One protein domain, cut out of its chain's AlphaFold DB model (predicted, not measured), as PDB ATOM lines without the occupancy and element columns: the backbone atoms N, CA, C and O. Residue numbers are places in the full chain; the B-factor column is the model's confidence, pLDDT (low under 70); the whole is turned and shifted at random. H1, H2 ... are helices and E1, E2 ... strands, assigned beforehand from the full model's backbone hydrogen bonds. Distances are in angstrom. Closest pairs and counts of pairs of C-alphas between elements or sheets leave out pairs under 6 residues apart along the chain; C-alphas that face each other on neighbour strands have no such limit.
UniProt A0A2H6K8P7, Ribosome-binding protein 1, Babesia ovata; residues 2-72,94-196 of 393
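This is residues 2 to 72 and 94 to 196 of the 393 residues of the protein "Ribosome-binding protein 1" of Babesia ovata (UniProt A0A2H6K8P7). Two long helices, H3 and H4, are bridged by H1 and H2, which each touch both. A small E1-E2 hairpin lies at one end of this elongated body, with H5, H6 and much of the long loops toward the other. The 174 printed residues include six named helices and two strands, in the order H1 H2 E1 E2 H3 H4 H5 H6; the antiparallel sheet has the order E1-E2, and the class is mostly helix. The whole is only just compact, close to loose, with a radius of gyration of the C-alphas of 18.8 A and spans of 61 by 34 by 32 A.

E1, residues 37 to 39, and E2, residues 42 to 44, form an antiparallel hairpin, with N 37 and O 44 at 2.8 A. A tight link leads to H3, residues 46 to 70. With residues 46 to 50 alone, H3 touches H2, residues 11 to 25; the closest C-alphas, of Ile 21 and Pro 46, are 6.3 A apart. H1, residues 2 to 7, touches H3 at a steep tilt of 60 degrees, Ala 6 and Ala 57 having the closest C-alphas at 4.7 A. The hub is H4, residues 94 to 119, touching H1, H2 and H6, residues 188 to 194. H2 and H4 stand about perpendicular at 79 degrees, with the C-alphas of Cys 20 and Cys 94 closest at 5.1 A. The C-alphas of Cys 119 and Gly 188, closest between H4 and H6, are 4.8 A apart. H5, residues 143 to 148, is near H4. Every O i to N i+4 pair is within hydrogen-bond range in H1, H2, H4, H5 and H6; in H3, 19 of 21 are.

H3 runs 37.1 A from C-alpha 46 at (-53.415, -60.166, 45.970), H4 37.2 A from C-alpha 94 at (-53.571, -53.114, 58.864), and H2 21.4 A. H6 ends at C-alpha 194, (-40.070, -38.872, 31.936).

Residues 73 to 93 are not printed, and C-alphas 72 and 94 are 37.3 A apart across the cut. The links H2 to E1, H4 to H5 and H5 to H6 are long. Confidence is under 70 at residues 25 to 36, 38 to 42, 65 to 72 and 94.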
ATOM      1  N   LEU A   2     -42.887 -39.471  46.104       73.06
ATOM      2  CA  LEU A   2     -42.165 -40.526  45.360       73.06
ATOM      3  C   LEU A   2     -41.085 -41.255  46.185       73.06
ATOM      4  O   LEU A   2     -40.972 -42.471  46.094       73.06
ATOM      5  N   ILE A   3     -40.358 -40.539  47.051       71.56
ATOM      6  CA  ILE A   3     -39.385 -41.134  47.992       71.56
ATOM      7  C   ILE A   3     -40.052 -42.168  48.909       71.56
ATOM      8  O   ILE A   3     -39.479 -43.215  49.195       71.56
ATOM      9  N   TRP A   4     -41.282 -41.894  49.350       74.56
ATOM     10  CA  TRP A   4     -42.027 -42.825  50.193       74.56
ATOM     11  C   TRP A   4     -42.408 -44.090  49.410       74.56
ATOM     12  O   TRP A   4     -42.210 -45.188  49.920       74.56
ATOM     13  N   LEU A   5     -42.846 -43.949  48.148       79.06
ATOM     14  CA  LEU A   5     -43.098 -45.097  47.266       79.06
ATOM     15  C   LEU A   5     -41.830 -45.926  47.029       79.06
ATOM     16  O   LEU A   5     -41.894 -47.147  47.105       79.06
ATOM     17  N   ALA A   6     -40.674 -45.290  46.821       78.88
ATOM     18  CA  ALA A   6     -39.395 -45.994  46.701       78.88
ATOM     19  C   ALA A   6     -39.024 -46.761  47.989       78.88
ATOM     20  O   ALA A   6     -38.508 -47.876  47.924       78.88
ATOM     21  N   GLY A   7     -39.356 -46.221  49.167       75.38
ATOM     22  CA  GLY A   7     -39.147 -46.881  50.462       75.38
ATOM     23  C   GLY A   7     -39.902 -48.210  50.640       75.38
ATOM     24  O   GLY A   7     -39.468 -49.057  51.424       75.38
ATOM     25  N   LEU A   8     -40.978 -48.448  49.878       78.25
ATOM     26  CA  LEU A   8     -41.752 -49.702  49.903       78.25
ATOM     27  C   LEU A   8     -41.015 -50.906  49.297       78.25
ATOM     28  O   LEU A   8     -41.503 -52.035  49.354       78.25
ATOM     29  N   GLN A   9     -39.823 -50.698  48.737       77.62
ATOM     30  CA  GLN A   9     -38.942 -51.788  48.318       77.62
ATOM     31  C   GLN A   9     -38.337 -52.553  49.510       77.62
ATOM     32  O   GLN A   9     -37.802 -53.643  49.321       77.62
ATOM     33  N   ASN A  10     -38.422 -52.019  50.737       80.38
ATOM     34  CA  ASN A  10     -37.931 -52.710  51.926       80.38
ATOM     35  C   ASN A  10     -38.766 -53.980  52.213       80.38
ATOM     36  O   ASN A  10     -39.980 -53.855  52.419       80.38
ATOM     37  N   PRO A  11     -38.141 -55.172  52.316       77.75
ATOM     38  CA  PRO A  11     -38.843 -56.436  52.555       77.75
ATOM     39  C   PRO A  11     -39.808 -56.404  53.749       77.75
ATOM     40  O   PRO A  11     -40.927 -56.893  53.648       77.75
ATOM     41  N   LYS A  12     -39.444 -55.722  54.844       77.69
ATOM     42  CA  LYS A  12     -40.285 -55.638  56.050       77.69
ATOM     43  C   LYS A  12     -41.638 -54.962  55.787       77.69
ATOM     44  O   LYS A  12     -42.657 -55.352  56.359       77.69
ATOM     45  N   HIS A  13     -41.651 -53.927  54.945       77.25
ATOM     46  CA  HIS A  13     -42.887 -53.241  54.571       77.25
ATOM     47  C   HIS A  13     -43.731 -54.098  53.626       77.25
ATOM     48  O   HIS A  13     -44.954 -54.079  53.740       77.25
ATOM     49  N   GLN A  14     -43.092 -54.882  52.754       78.00
ATOM     50  CA  GLN A  14     -43.789 -55.803  51.856       78.00
ATOM     51  C   GLN A  14     -44.495 -56.913  52.629       78.00
ATOM     52  O   GLN A  14     -45.687 -57.089  52.426       78.00
ATOM     53  N   ASP A  15     -43.819 -57.575  53.570       81.50
ATOM     54  CA  ASP A  15     -44.419 -58.659  54.363       81.50
ATOM     55  C   ASP A  15     -45.661 -58.183  55.131       81.50
ATOM     56  O   ASP A  15     -46.702 -58.840  55.132       81.50
ATOM     57  N   THR A  16     -45.574 -56.990  55.729       81.44
ATOM     58  CA  THR A  16     -46.703 -56.376  56.445       81.44
ATOM     59  C   THR A  16     -47.851 -56.045  55.486       81.44
ATOM     60  O   THR A  16     -49.010 -56.321  55.787       81.44
ATOM     61  N   LEU A  17     -47.551 -55.471  54.315       82.94
ATOM     62  CA  LEU A  17     -48.561 -55.120  53.312       82.94
ATOM     63  C   LEU A  17     -49.237 -56.350  52.703       82.94
ATOM     64  O   LEU A  17     -50.446 -56.305  52.490       82.94
ATOM     65  N   THR A  18     -48.501 -57.438  52.478       83.50
ATOM     66  CA  THR A  18     -49.049 -58.718  52.010       83.50
ATOM     67  C   THR A  18     -50.151 -59.197  52.947       83.50
ATOM     68  O   THR A  18     -51.284 -59.383  52.513       83.50
ATOM     69  N   GLN A  19     -49.864 -59.264  54.250       81.62
ATOM     70  CA  GLN A  19     -50.854 -59.660  55.256       81.62
ATOM     71  C   GLN A  19     -52.066 -58.716  55.285       81.62
ATOM     72  O   GLN A  19     -53.200 -59.160  55.467       81.62
ATOM     73  N   CYS A  20     -51.844 -57.409  55.094       80.12
ATOM     74  CA  CYS A  20     -52.925 -56.423  55.053       80.12
ATOM     75  C   CYS A  20     -53.846 -56.628  53.846       80.12
ATOM     76  O   CYS A  20     -55.065 -56.567  53.998       80.12
ATOM     77  N   ILE A  21     -53.268 -56.850  52.663       81.44
ATOM     78  CA  ILE A  21     -54.024 -57.071  51.430       81.44
ATOM     79  C   ILE A  21     -54.791 -58.384  51.554       81.44
ATOM     80  O   ILE A  21     -56.006 -58.362  51.425       81.44
ATOM     81  N   GLU A  22     -54.139 -59.489  51.922       79.19
ATOM     82  CA  GLU A  22     -54.806 -60.780  52.143       79.19
ATOM     83  C   GLU A  22     -55.990 -60.665  53.110       79.19
ATOM     84  O   GLU A  22     -57.061 -61.208  52.854       79.19
ATOM     85  N   LYS A  23     -55.834 -59.917  54.209       76.69
ATOM     86  CA  LYS A  23     -56.928 -59.664  55.153       76.69
ATOM     87  C   LYS A  23     -58.065 -58.846  54.536       76.69
ATOM     88  O   LYS A  23     -59.213 -59.106  54.864       76.69
ATOM     89  N   ALA A  24     -57.770 -57.877  53.671       74.38
ATOM     90  CA  ALA A  24     -58.792 -57.079  52.991       74.38
ATOM     91  C   ALA A  24     -59.634 -57.902  52.002       74.38
ATOM     92  O   ALA A  24     -60.765 -57.521  51.724       74.38
ATOM     93  N   PHE A  25     -59.094 -59.014  51.497       68.88
ATOM     94  CA  PHE A  25     -59.841 -59.978  50.690       68.88
ATOM     95  C   PHE A  25     -60.655 -60.961  51.546       68.88
ATOM     96  O   PHE A  25     -61.695 -61.416  51.100       68.88
ATOM     97  N   LYS A  26     -60.241 -61.266  52.781       66.19
ATOM     98  CA  LYS A  26     -60.963 -62.180  53.684       66.19
ATOM     99  C   LYS A  26     -62.245 -61.550  54.256       66.19
ATOM    100  O   LYS A  26     -62.252 -61.121  55.407       66.19
ATOM    101  N   ASP A  27     -63.328 -61.536  53.485       54.81
ATOM    102  CA  ASP A  27     -64.694 -61.441  54.024       54.81
ATOM    103  C   ASP A  27     -65.301 -62.860  54.070       54.81
ATOM    104  O   ASP A  27     -65.631 -63.440  53.038       54.81
ATOM    105  N   GLY A  28     -65.414 -63.444  55.271       54.72
ATOM    106  CA  GLY A  28     -65.980 -64.788  55.494       54.72
ATOM    107  C   GLY A  28     -64.981 -65.962  55.485       54.72
ATOM    108  O   GLY A  28     -63.768 -65.770  55.456       54.72
ATOM    109  N   ASP A  29     -65.520 -67.190  55.561       47.16
ATOM    110  CA  ASP A  29     -64.807 -68.483  55.709       47.16
ATOM    111  C   ASP A  29     -64.196 -69.010  54.386       47.16
ATOM    112  O   ASP A  29     -63.847 -70.183  54.258       47.16
ATOM    113  N   SER A  30     -64.102 -68.147  53.372       54.81
ATOM    114  CA  SER A  30     -63.609 -68.492  52.036       54.81
ATOM    115  C   SER A  30     -62.086 -68.362  51.963       54.81
ATOM    116  O   SER A  30     -61.498 -67.417  52.497       54.81
ATOM    117  N   ASP A  31     -61.438 -69.305  51.280       56.34
ATOM    118  CA  ASP A  31     -59.996 -69.274  51.046       56.34
ATOM    119  C   ASP A  31     -59.631 -68.008  50.234       56.34
ATOM    120  O   ASP A  31     -60.161 -67.816  49.136       56.34
ATOM    121  N   PRO A  32     -58.739 -67.123  50.726       53.53
ATOM    122  CA  PRO A  32     -58.298 -65.930  49.993       53.53
ATOM    123  C   PRO A  32     -57.701 -66.239  48.609       53.53
ATOM    124  O   PRO A  32     -57.601 -65.333  47.784       53.53
ATOM    125  N   SER A  33     -57.323 -67.494  48.345       57.34
ATOM    126  CA  SER A  33     -56.849 -67.987  47.045       57.34
ATOM    127  C   SER A  33     -57.896 -67.913  45.923       57.34
ATOM    128  O   SER A  33     -57.520 -67.852  44.750       57.34
ATOM    129  N   ASP A  34     -59.187 -67.912  46.275       57.16
ATOM    130  CA  ASP A  34     -60.311 -67.976  45.329       57.16
ATOM    131  C   ASP A  34     -60.933 -66.597  45.029       57.16
ATOM    132  O   ASP A  34     -61.825 -66.482  44.188       57.16
ATOM    133  N   LEU A  35     -60.472 -65.533  45.697       63.00
ATOM    134  CA  LEU A  35     -61.046 -64.191  45.584       63.00
ATOM    135  C   LEU A  35     -60.254 -63.334  44.593       63.00
ATOM    136  O   LEU A  35     -59.158 -62.855  44.890       63.00
ATOM    137  N   THR A  36     -60.833 -63.118  43.412       69.31
ATOM    138  CA  THR A  36     -60.239 -62.324  42.331       69.31
ATOM    139  C   THR A  36     -60.988 -61.005  42.114       69.31
ATOM    140  O   THR A  36     -62.202 -60.913  42.295       69.31
ATOM    141  N   LEU A  37     -60.260 -59.948  41.742       71.62
ATOM    142  CA  LEU A  37     -60.832 -58.678  41.290       71.62
ATOM    143  C   LEU A  37     -60.895 -58.675  39.758       71.62
ATOM    144  O   LEU A  37     -59.843 -58.736  39.119       71.62
ATOM    145  N   PRO A  38     -62.079 -58.571  39.142       68.19
ATOM    146  CA  PRO A  38     -62.171 -58.423  37.697       68.19
ATOM    147  C   PRO A  38     -61.716 -57.018  37.269       68.19
ATOM    148  O   PRO A  38     -62.171 -56.017  37.818       68.19
ATOM    149  N   PHE A  39     -60.838 -56.918  36.268       67.00
ATOM    150  CA  PHE A  39     -60.446 -55.648  35.640       67.00
ATOM    151  C   PHE A  39     -60.054 -55.859  34.184       67.00
ATOM    152  O   PHE A  39     -59.181 -56.677  33.895       67.00
ATOM    153  N   ASN A  40     -60.656 -55.104  33.260       61.50
ATOM    154  CA  ASN A  40     -60.340 -55.170  31.825       61.50
ATOM    155  C   ASN A  40     -60.298 -56.614  31.262       61.50
ATOM    156  O   ASN A  40     -59.457 -56.935  30.425       61.50
ATOM    157  N   GLY A  41     -61.182 -57.499  31.742       60.50
ATOM    158  CA  GLY A  41     -61.243 -58.905  31.320       60.50
ATOM    159  C   GLY A  41     -60.194 -59.839  31.943       60.50
ATOM    160  O   GLY A  41     -60.094 -60.988  31.516       60.50
ATOM    161  N   ALA A  42     -59.425 -59.379  32.934       65.94
ATOM    162  CA  ALA A  42     -58.498 -60.190  33.720       65.94
ATOM    163  C   ALA A  42     -58.992 -60.374  35.164       65.94
ATOM    164  O   ALA A  42     -59.644 -59.494  35.724       65.94
ATOM    165  N   GLU A  43     -58.641 -61.507  35.768       75.81
ATOM    166  CA  GLU A  43     -58.839 -61.788  37.190       75.81
ATOM    167  C   GLU A  43     -57.558 -61.450  37.960       75.81
ATOM    168  O   GLU A  43     -56.520 -62.075  37.750       75.81
ATOM    169  N   ILE A  44     -57.625 -60.444  38.829       75.50
ATOM    170  CA  ILE A  44     -56.491 -59.931  39.603       75.50
ATOM    171  C   ILE A  44     -56.507 -60.536  40.999       75.50
ATOM    172  O   ILE A  44     -57.535 -60.536  41.678       75.50
ATOM    173  N   ARG A  45     -55.345 -60.962  41.473       80.38
ATOM    174  CA  ARG A  45     -55.138 -61.549  42.795       80.38
ATOM    175  C   ARG A  45     -54.333 -60.629  43.724       80.38
ATOM    176  O   ARG A  45     -53.733 -59.651  43.260       80.38
ATOM    177  N   PRO A  46     -54.263 -60.914  45.038       79.69
ATOM    178  CA  PRO A  46     -53.415 -60.166  45.970       79.69
ATOM    179  C   PRO A  46     -51.959 -60.003  45.500       79.69
ATOM    180  O   PRO A  46     -51.378 -58.921  45.641       79.69
ATOM    181  N   GLU A  47     -51.371 -61.036  44.891       83.31
ATOM    182  CA  GLU A  47     -50.013 -60.994  44.345       83.31
ATOM    183  C   GLU A  47     -49.837 -59.957  43.230       83.31
ATOM    184  O   GLU A  47     -48.775 -59.338  43.132       83.31
ATOM    185  N   ASP A  48     -50.871 -59.697  42.431       85.62
ATOM    186  CA  ASP A  48     -50.817 -58.715  41.350       85.62
ATOM    187  C   ASP A  48     -50.752 -57.292  41.905       85.62
ATOM    188  O   ASP A  48     -49.977 -56.468  41.411       85.62
ATOM    189  N   VAL A  49     -51.487 -57.014  42.990       86.69
ATOM    190  CA  VAL A  49     -51.405 -55.737  43.719       86.69
ATOM    191  C   VAL A  49     -49.973 -55.508  44.207       86.69
ATOM    192  O   VAL A  49     -49.423 -54.418  44.037       86.69
ATOM    193  N   LEU A  50     -49.339 -56.539  44.775       87.06
ATOM    194  CA  LEU A  50     -47.955 -56.471  45.251       87.06
ATOM    195  C   LEU A  50     -46.956 -56.300  44.103       87.06
ATOM    196  O   LEU A  50     -46.003 -55.528  44.232       87.06
ATOM    197  N   ASN A  51     -47.163 -56.983  42.979       88.56
ATOM    198  CA  ASN A  51     -46.318 -56.861  41.793       88.56
ATOM    199  C   ASN A  51     -46.397 -55.452  41.198       88.56
ATOM    200  O   ASN A  51     -45.361 -54.843  40.928       88.56
ATOM    201  N   ILE A  52     -47.599 -54.889  41.072       87.69
ATOM    202  CA  ILE A  52     -47.809 -53.515  40.603       87.69
ATOM    203  C   ILE A  52     -47.257 -52.504  41.607       87.69
ATOM    204  O   ILE A  52     -46.677 -51.496  41.202       87.69
ATOM    205  N   LEU A  53     -47.372 -52.762  42.911       88.50
ATOM    206  CA  LEU A  53     -46.768 -51.918  43.937       88.50
ATOM    207  C   LEU A  53     -45.243 -51.897  43.816       88.50
ATOM    208  O   LEU A  53     -44.649 -50.820  43.796       88.50
ATOM    209  N   LYS A  54     -44.613 -53.071  43.682       86.56
ATOM    210  CA  LYS A  54     -43.170 -53.202  43.430       86.56
ATOM    211  C   LYS A  54     -42.779 -52.464  42.160       86.56
ATOM    212  O   LYS A  54     -41.822 -51.698  42.179       86.56
ATOM    213  N   LEU A  55     -43.540 -52.645  41.084       85.94
ATOM    214  CA  LEU A  55     -43.295 -51.985  39.810       85.94
ATOM    215  C   LEU A  55     -43.404 -50.461  39.944       85.94
ATOM    216  O   LEU A  55     -42.485 -49.751  39.559       85.94
ATOM    217  N   THR A  56     -44.463 -49.949  40.572       86.19
ATOM    218  CA  THR A  56     -44.655 -48.512  40.831       86.19
ATOM    219  C   THR A  56     -43.532 -47.948  41.698       86.19
ATOM    220  O   THR A  56     -43.012 -46.873  41.412       86.19
ATOM    221  N   ALA A  57     -43.113 -48.675  42.736       84.56
ATOM    222  CA  ALA A  57     -41.990 -48.299  43.590       84.56
ATOM    223  C   ALA A  57     -40.650 -48.308  42.831       84.56
ATOM    224  O   ALA A  57     -39.790 -47.467  43.092       84.56
ATOM    225  N   LEU A  58     -40.461 -49.232  41.885       81.75
ATOM    226  CA  LEU A  58     -39.301 -49.276  40.991       81.75
ATOM    227  C   LEU A  58     -39.320 -48.127  39.982       81.75
ATOM    228  O   LEU A  58     -38.291 -47.494  39.781       81.75
ATOM    229  N   PHE A  59     -40.470 -47.804  39.389       79.06
ATOM    230  CA  PHE A  59     -40.609 -46.632  38.526       79.06
ATOM    231  C   PHE A  59     -40.411 -45.339  39.306       79.06
ATOM    232  O   PHE A  59     -39.756 -44.444  38.796       79.06
ATOM    233  N   ALA A  60     -40.885 -45.247  40.552       79.81
ATOM    234  CA  ALA A  60     -40.573 -44.118  41.421       79.81
ATOM    235  C   ALA A  60     -39.056 -43.989  41.608       79.81
ATOM    236  O   ALA A  60     -38.526 -42.895  41.450       79.81
ATOM    237  N   ALA A  61     -38.351 -45.097  41.858       73.12
ATOM    238  CA  ALA A  61     -36.893 -45.100  41.904       73.12
ATOM    239  C   ALA A  61     -36.269 -44.707  40.559       73.12
ATOM    240  O   ALA A  61     -35.372 -43.885  40.558       73.12
ATOM    241  N   SER A  62     -36.766 -45.196  39.421       70.75
ATOM    242  CA  SER A  62     -36.278 -44.824  38.085       70.75
ATOM    243  C   SER A  62     -36.506 -43.345  37.768       70.75
ATOM    244  O   SER A  62     -35.608 -42.685  37.265       70.75
ATOM    245  N   VAL A  63     -37.672 -42.789  38.104       72.19
ATOM    246  CA  VAL A  63     -37.981 -41.359  37.959       72.19
ATOM    247  C   VAL A  63     -37.032 -40.545  38.833       72.19
ATOM    248  O   VAL A  63     -36.375 -39.636  38.331       72.19
ATOM    249  N   LEU A  64     -36.883 -40.916  40.111       71.88
ATOM    250  CA  LEU A  64     -35.921 -40.285  41.018       71.88
ATOM    251  C   LEU A  64     -34.485 -40.407  40.482       71.88
ATOM    252  O   LEU A  64     -33.765 -39.417  40.467       71.88
ATOM    253  N   SER A  65     -34.102 -41.573  39.961       66.19
ATOM    254  CA  SER A  65     -32.784 -41.875  39.398       66.19
ATOM    255  C   SER A  65     -32.573 -41.359  37.976       66.19
ATOM    256  O   SER A  65     -31.456 -41.395  37.489       66.19
ATOM    257  N   THR A  66     -33.600 -40.891  37.275       63.59
ATOM    258  CA  THR A  66     -33.470 -40.186  35.987       63.59
ATOM    259  C   THR A  66     -33.254 -38.701  36.246       63.59
ATOM    260  O   THR A  66     -32.489 -38.042  35.545       63.59
ATOM    261  N   ILE A  67     -33.870 -38.190  37.311       62.41
ATOM    262  CA  ILE A  67     -33.609 -36.855  37.842       62.41
ATOM    263  C   ILE A  67     -32.215 -36.818  38.527       62.41
ATOM    264  O   ILE A  67     -31.520 -35.808  38.449       62.41
ATOM    265  N   GLU A  68     -31.748 -37.935  39.110       56.53
ATOM    266  CA  GLU A  68     -30.494 -38.064  39.885       56.53
ATOM    267  C   GLU A  68     -29.173 -37.773  39.118       56.53
ATOM    268  O   GLU A  68     -28.321 -37.073  39.668       56.53
ATOM    269  N   PRO A  69     -28.921 -38.242  37.875       51.91
ATOM    270  CA  PRO A  69     -27.703 -37.934  37.124       51.91
ATOM    271  C   PRO A  69     -27.526 -36.443  36.833       51.91
ATOM    272  O   PRO A  69     -26.390 -35.988  36.708       51.91
ATOM    273  N   ALA A  70     -28.625 -35.685  36.772       54.31
ATOM    274  CA  ALA A  70     -28.617 -34.226  36.680       54.31
ATOM    275  C   ALA A  70     -28.481 -33.527  38.056       54.31
ATOM    276  O   ALA A  70     -28.427 -32.301  38.104       54.31
ATOM    277  N   TRP A  71     -28.401 -34.300  39.148       53.84
ATOM    278  CA  TRP A  71     -28.533 -33.879  40.550       53.84
ATOM    279  C   TRP A  71     -27.428 -34.445  41.476       53.84
ATOM    280  O   TRP A  71     -27.518 -34.382  42.698       53.84
ATOM    281  N   LYS A  72     -26.334 -35.018  40.960       38.47
ATOM    282  CA  LYS A  72     -25.362 -35.701  41.839       38.47
ATOM    283  C   LYS A  72     -24.737 -34.793  42.917       38.47
ATOM    284  O   LYS A  72     -23.821 -34.022  42.641       38.47
ATOM    285  N   CYS A  94     -53.722 -52.740  60.265       66.62
ATOM    286  CA  CYS A  94     -53.571 -53.114  58.864       66.62
ATOM    287  C   CYS A  94     -54.391 -52.213  57.931       66.62
ATOM    288  O   CYS A  94     -53.931 -51.833  56.850       66.62
ATOM    289  N   CYS A  95     -55.593 -51.824  58.363       70.25
ATOM    290  CA  CYS A  95     -56.483 -50.964  57.591       70.25
ATOM    291  C   CYS A  95     -55.943 -49.532  57.504       70.25
ATOM    292  O   CYS A  95     -56.059 -48.882  56.461       70.25
ATOM    293  N   VAL A  96     -55.305 -49.046  58.573       79.44
ATOM    294  CA  VAL A  96     -54.686 -47.716  58.618       79.44
ATOM    295  C   VAL A  96     -53.482 -47.651  57.684       79.44
ATOM    296  O   VAL A  96     -53.361 -46.683  56.934       79.44
ATOM    297  N   LEU A  97     -52.635 -48.684  57.658       81.44
ATOM    298  CA  LEU A  97     -51.484 -48.737  56.750       81.44
ATOM    299  C   LEU A  97     -51.912 -48.727  55.280       81.44
ATOM    300  O   LEU A  97     -51.377 -47.945  54.490       81.44
ATOM    301  N   LEU A  98     -52.906 -49.542  54.915       84.81
ATOM    302  CA  LEU A  98     -53.414 -49.592  53.545       84.81
ATOM    303  C   LEU A  98     -54.066 -48.259  53.136       84.81
ATOM    304  O   LEU A  98     -53.855 -47.770  52.024       84.81
ATOM    305  N   CYS A  99     -54.792 -47.614  54.056       86.50
ATOM    306  CA  CYS A  99     -55.354 -46.280  53.848       86.50
ATOM    307  C   CYS A  99     -54.275 -45.202  53.661       86.50
ATOM    308  O   CYS A  99     -54.424 -44.336  52.799       86.50
ATOM    309  N   GLN A 100     -53.195 -45.246  54.442       86.12
ATOM    310  CA  GLN A 100     -52.073 -44.318  54.299       86.12
ATOM    311  C   GLN A 100     -51.350 -44.520  52.966       86.12
ATOM    312  O   GLN A 100     -51.130 -43.549  52.245       86.12
ATOM    313  N   LEU A 101     -51.046 -45.773  52.602       88.69
ATOM    314  CA  LEU A 101     -50.459 -46.131  51.309       88.69
ATOM    315  C   LEU A 101     -51.292 -45.575  50.155       88.69
ATOM    316  O   LEU A 101     -50.766 -44.865  49.296       88.69
ATOM    317  N   ARG A 102     -52.601 -45.827  50.179       91.81
ATOM    318  CA  ARG A 102     -53.531 -45.243  49.217       91.81
ATOM    319  C   ARG A 102     -53.422 -43.726  49.168       91.81
ATOM    320  O   ARG A 102     -53.365 -43.183  48.073       91.81
ATOM    321  N   ASP A 103     -53.418 -43.032  50.304       91.12
ATOM    322  CA  ASP A 103     -53.385 -41.565  50.312       91.12
ATOM    323  C   ASP A 103     -52.105 -41.020  49.656       91.12
ATOM    324  O   ASP A 103     -52.176 -40.066  48.880       91.12
ATOM    325  N   TYR A 104     -50.955 -41.662  49.881       90.12
ATOM    326  CA  TYR A 104     -49.703 -41.294  49.216       90.12
ATOM    327  C   TYR A 104     -49.726 -41.581  47.714       90.12
ATOM    328  O   TYR A 104     -49.333 -40.721  46.922       90.12
ATOM    329  N   VAL A 105     -50.196 -42.767  47.312       91.88
ATOM    330  CA  VAL A 105     -50.324 -43.155  45.897       91.88
ATOM    331  C   VAL A 105     -51.277 -42.210  45.175       91.88
ATOM    332  O   VAL A 105     -50.949 -41.708  44.105       91.88
ATOM    333  N   TYR A 106     -52.425 -41.915  45.781       92.88
ATOM    334  CA  TYR A 106     -53.443 -41.040  45.220       92.88
ATOM    335  C   TYR A 106     -52.930 -39.609  45.049       92.88
ATOM    336  O   TYR A 106     -53.106 -39.009  43.989       92.88
ATOM    337  N   ALA A 107     -52.261 -39.059  46.064       92.06
ATOM    338  CA  ALA A 107     -51.678 -37.726  45.980       92.06
ATOM    339  C   ALA A 107     -50.558 -37.649  44.925       92.06
ATOM    340  O   ALA A 107     -50.497 -36.672  44.177       92.06
ATOM    341  N   CYS A 108     -49.721 -38.690  44.792       90.38
ATOM    342  CA  CYS A 108     -48.763 -38.788  43.682       90.38
ATOM    343  C   CYS A 108     -49.478 -38.812  42.335       90.38
ATOM    344  O   CYS A 108     -49.140 -38.034  41.448       90.38
ATOM    345  N   TYR A 109     -50.468 -39.692  42.187       92.19
ATOM    346  CA  TYR A 109     -51.200 -39.870  40.941       92.19
ATOM    347  C   TYR A 109     -51.868 -38.567  40.499       92.19
ATOM    348  O   TYR A 109     -51.701 -38.160  39.350       92.19
ATOM    349  N   HIS A 110     -52.542 -37.870  41.416       93.56
ATOM    350  CA  HIS A 110     -53.161 -36.579  41.138       93.56
ATOM    351  C   HIS A 110     -52.132 -35.563  40.627       93.56
ATOM    352  O   HIS A 110     -52.328 -34.955  39.573       93.56
ATOM    353  N   GLN A 111     -51.023 -35.378  41.349       92.94
ATOM    354  CA  GLN A 111     -50.054 -34.346  40.990       92.94
ATOM    355  C   GLN A 111     -49.264 -34.653  39.726       92.94
ATOM    356  O   GLN A 111     -49.099 -33.778  38.877       92.94
ATOM    357  N   LEU A 112     -48.811 -35.894  39.566       91.44
ATOM    358  CA  LEU A 112     -48.019 -36.293  38.406       91.44
ATOM    359  C   LEU A 112     -48.867 -36.356  37.138       91.44
ATOM    360  O   LEU A 112     -48.381 -35.982  36.076       91.44
ATOM    361  N   THR A 113     -50.142 -36.742  37.237       92.06
ATOM    362  CA  THR A 113     -51.044 -36.731  36.075       92.06
ATOM    363  C   THR A 113     -51.375 -35.314  35.641       92.06
ATOM    364  O   THR A 113     -51.380 -35.030  34.444       92.06
ATOM    365  N   PHE A 114     -51.600 -34.404  36.593       94.00
ATOM    366  CA  PHE A 114     -51.771 -32.992  36.268       94.00
ATOM    367  C   PHE A 114     -50.511 -32.415  35.610       94.00
ATOM    368  O   PHE A 114     -50.605 -31.828  34.534       94.00
ATOM    369  N   LEU A 115     -49.336 -32.641  36.206       94.00
ATOM    370  CA  LEU A 115     -48.056 -32.186  35.664       94.00
ATOM    371  C   LEU A 115     -47.820 -32.724  34.247       94.00
ATOM    372  O   LEU A 115     -47.517 -31.948  33.345       94.00
ATOM    373  N   LYS A 116     -48.030 -34.026  34.031       91.81
ATOM    374  CA  LYS A 116     -47.938 -34.669  32.715       91.81
ATOM    375  C   LYS A 116     -48.897 -34.036  31.706       91.81
ATOM    376  O   LYS A 116     -48.472 -33.665  30.621       91.81
ATOM    377  N   SER A 117     -50.166 -33.861  32.081       91.31
ATOM    378  CA  SER A 117     -51.195 -33.248  31.229       91.31
ATOM    379  C   SER A 117     -50.859 -31.803  30.850       91.31
ATOM    380  O   SER A 117     -51.119 -31.387  29.725       91.31
ATOM    381  N   GLN A 118     -50.260 -31.024  31.754       92.25
ATOM    382  CA  GLN A 118     -49.798 -29.680  31.415       92.25
ATOM    383  C   GLN A 118     -48.569 -29.726  30.503       92.25
ATOM    384  O   GLN A 118     -48.535 -29.034  29.489       92.25
ATOM    385  N   CYS A 119     -47.576 -30.556  30.816       93.56
ATOM    386  CA  CYS A 119     -46.331 -30.666  30.055       93.56
ATOM    387  C   CYS A 119     -46.498 -31.284  28.655       93.56
ATOM    388  O   CYS A 119     -45.658 -31.050  27.786       93.56
ATOM    389  N   SER A 120     -47.564 -32.042  28.398       91.06
ATOM    390  CA  SER A 120     -47.858 -32.565  27.059       91.06
ATOM    391  C   SER A 120     -48.443 -31.514  26.108       91.06
ATOM    392  O   SER A 120     -48.473 -31.743  24.903       91.06
ATOM    393  N   ARG A 121     -48.897 -30.364  26.626       88.38
ATOM    394  CA  ARG A 121     -49.665 -29.363  25.871       88.38
ATOM    395  C   ARG A 121     -48.857 -28.116  25.555       88.38
ATOM    396  O   ARG A 121     -48.131 -27.587  26.401       88.38
ATOM    397  N   GLU A 122     -49.042 -27.593  24.350       88.00
ATOM    398  CA  GLU A 122     -48.396 -26.356  23.927       88.00
ATOM    399  C   GLU A 122     -48.890 -25.134  24.712       88.00
ATOM    400  O   GLU A 122     -50.031 -25.058  25.174       88.00
ATOM    401  N   GLN A 123     -48.040 -24.110  24.798       85.31
ATOM    402  CA  GLN A 123     -48.390 -22.834  25.425       85.31
ATOM    403  C   GLN A 123     -49.555 -22.128  24.711       85.31
ATOM    404  O   GLN A 123     -50.350 -21.448  25.358       85.31
ATOM    405  N   SER A 124     -49.696 -22.335  23.396       80.44
ATOM    406  CA  SER A 124     -50.825 -21.852  22.588       80.44
ATOM    407  C   SER A 124     -52.178 -22.393  23.076       80.44
ATOM    408  O   SER A 124     -53.221 -21.811  22.783       80.44
ATOM    409  N   GLU A 125     -52.179 -23.468  23.859       78.50
ATOM    410  CA  GLU A 125     -53.357 -24.097  24.451       78.50
ATOM    411  C   GLU A 125     -53.424 -23.918  25.977       78.50
ATOM    412  O   GLU A 125     -54.302 -24.486  26.625       78.50
ATOM    413  N   GLY A 126     -52.514 -23.133  26.560       81.50
ATOM    414  CA  GLY A 126     -52.391 -22.951  28.009       81.50
ATOM    415  C   GLY A 126     -51.551 -24.022  28.716       81.50
ATOM    416  O   GLY A 126     -51.619 -24.119  29.938       81.50
ATOM    417  N   GLY A 127     -50.782 -24.828  27.977       89.94
ATOM    418  CA  GLY A 127     -49.918 -25.878  28.520       89.94
ATOM    419  C   GLY A 127     -48.474 -25.454  28.828       89.94
ATOM    420  O   GLY A 127     -48.052 -24.309  28.627       89.94
ATOM    421  N   TRP A 128     -47.699 -26.407  29.347       93.75
ATOM    422  CA  TRP A 128     -46.340 -26.241  29.873       93.75
ATOM    423  C   TRP A 128     -45.236 -26.873  29.026       93.75
ATOM    424  O   TRP A 128     -44.086 -26.859  29.452       93.75
ATOM    425  N   HIS A 129     -45.537 -27.364  27.823       93.50
ATOM    426  CA  HIS A 129     -44.578 -28.099  26.987       93.50
ATOM    427  C   HIS A 129     -43.229 -27.387  26.802       93.50
ATOM    428  O   HIS A 129     -42.179 -27.982  27.025       93.50
ATOM    429  N   ASN A 130     -43.259 -26.090  26.487       94.38
ATOM    430  CA  ASN A 130     -42.055 -25.274  26.281       94.38
ATOM    431  C   ASN A 130     -41.693 -24.400  27.493       94.38
ATOM    432  O   ASN A 130     -40.796 -23.568  27.398       94.38
ATOM    433  N   HIS A 131     -42.398 -24.540  28.621       94.69
ATOM    434  CA  HIS A 131     -42.073 -23.771  29.818       94.69
ATOM    435  C   HIS A 131     -40.804 -24.318  30.469       94.69
ATOM    436  O   HIS A 131     -40.611 -25.528  30.571       94.69
ATOM    437  N   GLU A 132     -39.945 -23.406  30.905       95.06
ATOM    438  CA  GLU A 132     -38.621 -23.729  31.424       95.06
ATOM    439  C   GLU A 132     -38.680 -24.099  32.910       95.06
ATOM    440  O   GLU A 132     -39.484 -23.550  33.669       95.06
ATOM    441  N   TYR A 133     -37.804 -24.995  33.347       94.56
ATOM    442  CA  TYR A 133     -37.548 -25.279  34.755       94.56
ATOM    443  C   TYR A 133     -36.062 -25.584  34.977       94.56
ATOM    444  O   TYR A 133     -35.345 -25.970  34.051       94.56
ATOM    445  N   GLY A 134     -35.582 -25.387  36.200       90.94
ATOM    446  CA  GLY A 134     -34.181 -25.610  36.561       90.94
ATOM    447  C   GLY A 134     -33.707 -24.701  37.687       90.94
ATOM    448  O   GLY A 134     -34.428 -23.805  38.128       90.94
ATOM    449  N   HIS A 135     -32.471 -24.921  38.128       88.12
ATOM    450  CA  HIS A 135     -31.835 -24.188  39.225       88.12
ATOM    451  C   HIS A 135     -31.850 -22.663  39.005       88.12
ATOM    452  O   HIS A 135     -32.231 -21.899  39.883       88.12
ATOM    453  N   ALA A 136     -31.515 -22.211  37.792       88.75
ATOM    454  CA  ALA A 136     -31.451 -20.787  37.454       88.75
ATOM    455  C   ALA A 136     -32.805 -20.162  37.050       88.75
ATOM    456  O   ALA A 136     -32.863 -18.971  36.727       88.75
ATOM    457  N   VAL A 137     -33.894 -20.941  37.024       91.00
ATOM    458  CA  VAL A 137     -35.200 -20.464  36.552       91.00
ATOM    459  C   VAL A 137     -35.972 -19.824  37.700       91.00
ATOM    460  O   VAL A 137     -36.283 -20.441  38.716       91.00
ATOM    461  N   SER A 138     -36.343 -18.561  37.511       91.62
ATOM    462  CA  SER A 138     -37.173 -17.823  38.462       91.62
ATOM    463  C   SER A 138     -38.631 -18.318  38.411       91.62
ATOM    464  O   SER A 138     -39.239 -18.296  37.335       91.62
ATOM    465  N   PRO A 139     -39.248 -18.681  39.555       90.62
ATOM    466  CA  PRO A 139     -40.655 -19.093  39.616       90.62
ATOM    467  C   PRO A 139     -41.644 -18.046  39.086       90.62
ATOM    468  O   PRO A 139     -42.727 -18.379  38.627       90.62
ATOM    469  N   GLN A 140     -41.284 -16.762  39.106       90.94
ATOM    470  CA  GLN A 140     -42.124 -15.686  38.570       90.94
ATOM    471  C   GLN A 140     -42.191 -15.690  37.035       90.94
ATOM    472  O   GLN A 140     -43.087 -15.072  36.464       90.94
ATOM    473  N   LYS A 141     -41.237 -16.352  36.370       90.62
ATOM    474  CA  LYS A 141     -41.118 -16.390  34.907       90.62
ATOM    475  C   LYS A 141     -41.619 -17.692  34.288       90.62
ATOM    476  O   LYS A 141     -41.781 -17.742  33.075       90.62
ATOM    477  N   SER A 142     -41.876 -18.721  35.096       94.06
ATOM    478  CA  SER A 142     -42.357 -20.011  34.608       94.06
ATOM    479  C   SER A 142     -43.412 -20.609  35.548       94.06
ATOM    480  O   SER A 142     -43.089 -20.929  36.695       94.06
ATOM    481  N   PRO A 143     -44.667 -20.807  35.090       94.00
ATOM    482  CA  PRO A 143     -45.691 -21.508  35.860       94.00
ATOM    483  C   PRO A 143     -45.290 -22.951  36.188       94.00
ATOM    484  O   PRO A 143     -45.631 -23.428  37.267       94.00
ATOM    485  N   LEU A 144     -44.525 -23.614  35.311       95.44
ATOM    486  CA  LEU A 144     -43.979 -24.945  35.570       95.44
ATOM    487  C   LEU A 144     -43.009 -24.913  36.757       95.44
ATOM    488  O   LEU A 144     -43.186 -25.662  37.715       95.44
ATOM    489  N   GLN A 145     -42.029 -24.003  36.735       95.56
ATOM    490  CA  GLN A 145     -41.084 -23.817  37.841       95.56
ATOM    491  C   GLN A 145     -41.818 -23.486  39.148       95.56
ATOM    492  O   GLN A 145     -41.509 -24.053  40.197       95.56
ATOM    493  N   ALA A 146     -42.805 -22.586  39.096       95.50
ATOM    494  CA  ALA A 146     -43.595 -22.208  40.263       95.50
ATOM    495  C   ALA A 146     -44.377 -23.383  40.852       95.50
ATOM    496  O   ALA A 146     -44.437 -23.515  42.072       95.50
ATOM    497  N   PHE A 147     -44.951 -24.235  40.001       95.31
ATOM    498  CA  PHE A 147     -45.679 -25.421  40.429       95.31
ATOM    499  C   PHE A 147     -44.754 -26.470  41.056       95.31
ATOM    500  O   PHE A 147     -45.061 -26.983  42.128       95.31
ATOM    501  N   LEU A 148     -43.603 -26.757  40.436       93.50
ATOM    502  CA  LEU A 148     -42.625 -27.717  40.965       93.50
ATOM    503  C   LEU A 148     -42.079 -27.289  42.333       93.50
ATOM    504  O   LEU A 148     -41.897 -28.122  43.217       93.50
ATOM    505  N   THR A 149     -41.841 -25.991  42.515       92.75
ATOM    506  CA  THR A 149     -41.239 -25.446  43.743       92.75
ATOM    507  C   THR A 149     -42.249 -25.012  44.804       92.75
ATOM    508  O   THR A 149     -41.856 -24.491  45.846       92.75
ATOM    509  N   ASP A 150     -43.552 -25.178  44.541       93.25
ATOM    510  CA  ASP A 150     -44.649 -24.621  45.347       93.25
ATOM    511  C   ASP A 150     -44.439 -23.135  45.697       93.25
ATOM    512  O   ASP A 150     -44.752 -22.668  46.797       93.25
ATOM    513  N   ALA A 151     -43.865 -22.372  44.762       93.00
ATOM    514  CA  ALA A 151     -43.563 -20.968  44.978       93.00
ATOM    515  C   ALA A 151     -44.850 -20.159  45.170       93.00
ATOM    516  O   ALA A 151     -45.891 -20.461  44.589       93.00
ATOM    517  N   SER A 152     -44.762 -19.036  45.884       90.62
ATOM    518  CA  SER A 152     -45.892 -18.108  46.058       90.62
ATOM    519  C   SER A 152     -46.448 -17.547  44.742       90.62
ATOM    520  O   SER A 152     -47.586 -17.086  44.702       90.62
ATOM    521  N   ALA A 153     -45.655 -17.593  43.666       90.12
ATOM    522  CA  ALA A 153     -46.071 -17.230  42.314       90.12
ATOM    523  C   ALA A 153     -46.969 -18.289  41.644       90.12
ATOM    524  O   ALA A 153     -47.614 -17.991  40.636       90.12
ATOM    525  N   SER A 154     -47.021 -19.516  42.176       91.75
ATOM    526  CA  SER A 154     -47.889 -20.568  41.658       91.75
ATOM    527  C   SER A 154     -49.348 -20.165  41.829       91.75
ATOM    528  O   SER A 154     -49.818 -19.872  42.928       91.75
ATOM    529  N   LYS A 155     -50.096 -20.196  40.724       90.75
ATOM    530  CA  LYS A 155     -51.550 -19.990  40.746       90.75
ATOM    531  C   LYS A 155     -52.293 -21.226  41.282       90.75
ATOM    532  O   LYS A 155     -53.469 -21.127  41.623       90.75
ATOM    533  N   PHE A 156     -51.621 -22.376  41.364       92.69
ATOM    534  CA  PHE A 156     -52.191 -23.649  41.803       92.69
ATOM    535  C   PHE A 156     -51.967 -23.823  43.300       92.69
ATOM    536  O   PHE A 156     -50.834 -23.859  43.772       92.69
ATOM    537  N   LYS A 157     -53.065 -23.932  44.051       90.12
ATOM    538  CA  LYS A 157     -53.021 -24.060  45.509       90.12
ATOM    539  C   LYS A 157     -52.694 -25.497  45.909       90.12
ATOM    540  O   LYS A 157     -53.572 -26.364  45.872       90.12
ATOM    541  N   THR A 158     -51.457 -25.714  46.327       91.88
ATOM    542  CA  THR A 158     -50.979 -26.944  46.964       91.88
ATOM    543  C   THR A 158     -50.832 -26.753  48.479       91.88
ATOM    544  O   THR A 158     -50.861 -25.629  48.990       91.88
ATOM    545  N   HIS A 159     -50.788 -27.852  49.233       90.38
ATOM    546  CA  HIS A 159     -50.577 -27.842  50.685       90.38
ATOM    547  C   HIS A 159     -49.596 -28.935  51.129       90.38
ATOM    548  O   HIS A 159     -49.458 -29.958  50.453       90.38
ATOM    549  N   PRO A 160     -48.963 -28.798  52.310       89.06
ATOM    550  CA  PRO A 160     -48.282 -29.917  52.947       89.06
ATOM    551  C   PRO A 160     -49.230 -31.109  53.081       89.06
ATOM    552  O   PRO A 160     -50.372 -30.946  53.520       89.06
ATOM    553  N   PHE A 161     -48.757 -32.291  52.683       87.12
ATOM    554  CA  PHE A 161     -49.526 -33.520  52.825       87.12
ATOM    555  C   PHE A 161     -49.814 -33.777  54.305       87.12
ATOM    556  O   PHE A 161     -48.895 -33.769  55.127       87.12
ATOM    557  N   ASP A 162     -51.079 -34.036  54.623       83.50
ATOM    558  CA  ASP A 162     -51.515 -34.352  55.978       83.50
ATOM    559  C   ASP A 162     -52.395 -35.616  55.951       83.50
ATOM    560  O   ASP A 162     -53.505 -35.589  55.411       83.50
ATOM    561  N   PRO A 163     -51.927 -36.747  56.515       77.19
ATOM    562  CA  PRO A 163     -52.704 -37.982  56.552       77.19
ATOM    563  C   PRO A 163     -53.941 -37.889  57.461       77.19
ATOM    564  O   PRO A 163     -54.830 -38.738  57.354       77.19
ATOM    565  N   CYS A 164     -54.027 -36.887  58.335       81.25
ATOM    566  CA  CYS A 164     -55.143 -36.678  59.255       81.25
ATOM    567  C   CYS A 164     -56.204 -35.716  58.699       81.25
ATOM    568  O   CYS A 164     -57.359 -35.796  59.112       81.25
ATOM    569  N   ASP A 165     -55.858 -34.860  57.736       83.00
ATOM    570  CA  ASP A 165     -56.799 -33.942  57.088       83.00
ATOM    571  C   ASP A 165     -57.234 -34.493  55.723       83.00
ATOM    572  O   ASP A 165     -56.463 -34.579  54.768       83.00
ATOM    573  N   ILE A 166     -58.512 -34.857  55.612       79.38
ATOM    574  CA  ILE A 166     -59.098 -35.437  54.399       79.38
ATOM    575  C   ILE A 166     -58.980 -34.523  53.169       79.38
ATOM    576  O   ILE A 166     -58.871 -35.018  52.043       79.38
ATOM    577  N   CYS A 167     -58.955 -33.205  53.381       80.38
ATOM    578  CA  CYS A 167     -58.819 -32.194  52.337       80.38
ATOM    579  C   CYS A 167     -57.374 -32.059  51.844       80.38
ATOM    580  O   CYS A 167     -57.146 -31.447  50.795       80.38
ATOM    581  N   ARG A 168     -56.404 -32.633  52.577       84.12
ATOM    582  CA  ARG A 168     -54.966 -32.482  52.328       84.12
ATOM    583  C   ARG A 168     -54.266 -33.709  51.726       84.12
ATOM    584  O   ARG A 168     -53.063 -33.910  51.892       84.12
ATOM    585  N   LYS A 169     -55.033 -34.542  51.013       84.50
ATOM    586  CA  LYS A 169     -54.611 -35.866  50.504       84.50
ATOM    587  C   LYS A 169     -54.563 -35.982  48.979       84.50
ATOM    588  O   LYS A 169     -54.584 -37.085  48.440       84.50
ATOM    589  N   SER A 170     -54.598 -34.871  48.243       80.88
ATOM    590  CA  SER A 170     -54.641 -34.919  46.766       80.88
ATOM    591  C   SER A 170     -53.840 -33.797  46.114       80.88
ATOM    592  O   SER A 170     -52.988 -34.076  45.278       80.88
ATOM    593  N   ARG A 171     -54.027 -32.545  46.554       89.94
ATOM    594  CA  ARG A 171     -53.257 -31.378  46.075       89.94
ATOM    595  C   ARG A 171     -52.033 -31.108  46.954       89.94
ATOM    596  O   ARG A 171     -51.856 -30.014  47.483       89.94
ATOM    597  N   ALA A 172     -51.213 -32.135  47.140       91.38
ATOM    598  CA  ALA A 172     -50.030 -32.057  47.989       91.38
ATOM    599  C   ALA A 172     -48.880 -31.302  47.306       91.38
ATOM    600  O   ALA A 172     -48.695 -31.436  46.103       91.38
ATOM    601  N   ASN A 173     -48.094 -30.552  48.068       92.06
ATOM    602  CA  ASN A 173     -46.910 -29.855  47.574       92.06
ATOM    603  C   ASN A 173     -45.997 -30.776  46.750       92.06
ATOM    604  O   ASN A 173     -45.746 -31.923  47.143       92.06
ATOM    605  N   MET A 174     -45.490 -30.262  45.630       89.06
ATOM    606  CA  MET A 174     -44.472 -30.947  44.829       89.06
ATOM    607  C   MET A 174     -43.142 -31.002  45.594       89.06
ATOM    608  O   MET A 174     -42.522 -32.061  45.693       89.06
ATOM    609  N   GLY A 175     -42.781 -29.886  46.225       87.12
ATOM    610  CA  GLY A 175     -41.756 -29.755  47.250       87.12
ATOM    611  C   GLY A 175     -40.329 -29.643  46.731       87.12
ATOM    612  O   GLY A 175     -39.418 -29.732  47.553       87.12
ATOM    613  N   PHE A 176     -40.126 -29.467  45.420       86.81
ATOM    614  CA  PHE A 176     -38.786 -29.355  44.848       86.81
ATOM    615  C   PHE A 176     -38.133 -28.045  45.280       86.81
ATOM    616  O   PHE A 176     -38.719 -26.966  45.181       86.81
ATOM    617  N   ARG A 177     -36.903 -28.132  45.759       84.56
ATOM    618  CA  ARG A 177     -36.082 -26.982  46.117       84.56
ATOM    619  C   ARG A 177     -35.092 -26.670  45.011       84.56
ATOM    620  O   ARG A 177     -34.940 -27.425  44.057       84.56
ATOM    621  N   GLU A 178     -34.399 -25.550  45.152       79.94
ATOM    622  CA  GLU A 178     -33.370 -25.124  44.205       79.94
ATOM    623  C   GLU A 178     -32.256 -26.177  44.049       79.94
ATOM    624  O   GLU A 178     -31.718 -26.338  42.952       79.94
ATOM    625  N   GLU A 179     -31.960 -26.938  45.109       77.75
ATOM    626  CA  GLU A 179     -31.026 -28.064  45.083       77.75
ATOM    627  C   GLU A 179     -31.551 -29.333  44.391       77.75
ATOM    628  O   GLU A 179     -30.735 -30.159  43.996       77.75
ATOM    629  N   ASP A 180     -32.870 -29.498  44.233       79.19
ATOM    630  CA  ASP A 180     -33.491 -30.693  43.632       79.19
ATOM    631  C   ASP A 180     -33.702 -30.551  42.110       79.19
ATOM    632  O   ASP A 180     -34.135 -31.489  41.434       79.19
ATOM    633  N   LEU A 181     -33.455 -29.358  41.561       83.62
ATOM    634  CA  LEU A 181     -33.696 -29.016  40.161       83.62
ATOM    635  C   LEU A 181     -32.412 -29.108  39.324       83.62
ATOM    636  O   LEU A 181     -31.322 -28.838  39.829       83.62
ATOM    637  N   PRO A 182     -32.513 -29.432  38.021       84.50
ATOM    638  CA  PRO A 182     -31.338 -29.570  37.172       84.50
ATOM    639  C   PRO A 182     -30.583 -28.242  37.041       84.50
ATOM    640  O   PRO A 182     -31.183 -27.179  36.859       84.50
ATOM    641  N   THR A 183     -29.249 -28.315  37.080       82.56
ATOM    642  CA  THR A 183     -28.370 -27.176  36.779       82.56
ATOM    643  C   THR A 183     -28.580 -26.640  35.360       82.56
ATOM    644  O   THR A 183     -28.754 -25.427  35.217       82.56
ATOM    645  N   PRO A 184     -28.571 -27.479  34.295       84.56
ATOM    646  CA  PRO A 184     -28.992 -27.009  32.987       84.56
ATOM    647  C   PRO A 184     -30.496 -26.750  33.005       84.56
ATOM    648  O   PRO A 184     -31.279 -27.556  33.504       84.56
ATOM    649  N   GLN A 185     -30.886 -25.630  32.413       87.94
ATOM    650  CA  GLN A 185     -32.283 -25.330  32.163       87.94
ATOM    651  C   GLN A 185     -32.891 -26.394  31.241       87.94
ATOM    652  O   GLN A 185     -32.306 -26.739  30.215       87.94
ATOM    653  N   GLN A 186     -34.062 -26.896  31.617       92.25
ATOM    654  CA  GLN A 186     -34.838 -27.885  30.874       92.25
ATOM    655  C   GLN A 186     -36.236 -27.336  30.575       92.25
ATOM    656  O   GLN A 186     -36.629 -26.288  31.091       92.25
ATOM    657  N   THR A 187     -36.996 -28.047  29.748       94.38
ATOM    658  CA  THR A 187     -38.352 -27.671  29.322       94.38
ATOM    659  C   THR A 187     -39.372 -28.753  29.665       94.38
ATOM    660  O   THR A 187     -39.026 -29.922  29.833       94.38
ATOM    661  N   GLY A 188     -40.644 -28.371  29.796       93.06
ATOM    662  CA  GLY A 188     -41.721 -29.269  30.226       93.06
ATOM    663  C   GLY A 188     -41.858 -30.559  29.412       93.06
ATOM    664  O   GLY A 188     -42.177 -31.594  29.992       93.06
ATOM    665  N   ASN A 189     -41.544 -30.553  28.115       92.31
ATOM    666  CA  ASN A 189     -41.524 -31.761  27.281       92.31
ATOM    667  C   ASN A 189     -40.624 -32.869  27.860       92.31
ATOM    668  O   ASN A 189     -41.010 -34.030  27.824       92.31
ATOM    669  N   ILE A 190     -39.498 -32.521  28.493       90.25
ATOM    670  CA  ILE A 190     -38.617 -33.492  29.158       90.25
ATOM    671  C   ILE A 190     -39.337 -34.174  30.327       90.25
ATOM    672  O   ILE A 190     -39.234 -35.385  30.498       90.25
ATOM    673  N   LEU A 191     -40.117 -33.426  31.115       89.75
ATOM    674  CA  LEU A 191     -40.943 -34.011  32.177       89.75
ATOM    675  C   LEU A 191     -42.080 -34.858  31.611       89.75
ATOM    676  O   LEU A 191     -42.403 -35.892  32.189       89.75
ATOM    677  N   ASN A 192     -42.682 -34.450  30.492       90.06
ATOM    678  CA  ASN A 192     -43.670 -35.279  29.810       90.06
ATOM    679  C   ASN A 192     -43.060 -36.613  29.360       90.06
ATOM    680  O   ASN A 192     -43.676 -37.652  29.584       90.06
ATOM    681  N   ASP A 193     -41.853 -36.594  28.797       86.00
ATOM    682  CA  ASP A 193     -41.139 -37.798  28.367       86.00
ATOM    683  C   ASP A 193     -40.805 -38.702  29.565       86.00
ATOM    684  O   ASP A 193     -41.058 -39.902  29.511       86.00
ATOM    685  N   ILE A 194     -40.339 -38.132  30.685       84.31
ATOM    686  CA  ILE A 194     -40.070 -38.872  31.936       84.31
ATOM    687  C   ILE A 194     -41.347 -39.511  32.507       84.31
ATOM    688  O   ILE A 194     -41.313 -40.633  33.010       84.31
ATOM    689  N   LEU A 195     -42.475 -38.797  32.462       83.56
ATOM    690  CA  LEU A 195     -43.765 -39.254  32.998       83.56
ATOM    691  C   LEU A 195     -44.562 -40.109  31.997       83.56
ATOM    692  O   LEU A 195     -45.663 -40.580  32.309       83.56
ATOM    693  N   THR A 196     -44.048 -40.301  30.786       80.50
ATOM    694  CA  THR A 196     -44.666 -41.147  29.768       80.50
ATOM    695  C   THR A 196     -43.968 -42.503  29.761       80.50
ATOM    696  O   THR A 196     -42.777 -42.573  29.463       80.50
TER     697      THR A 196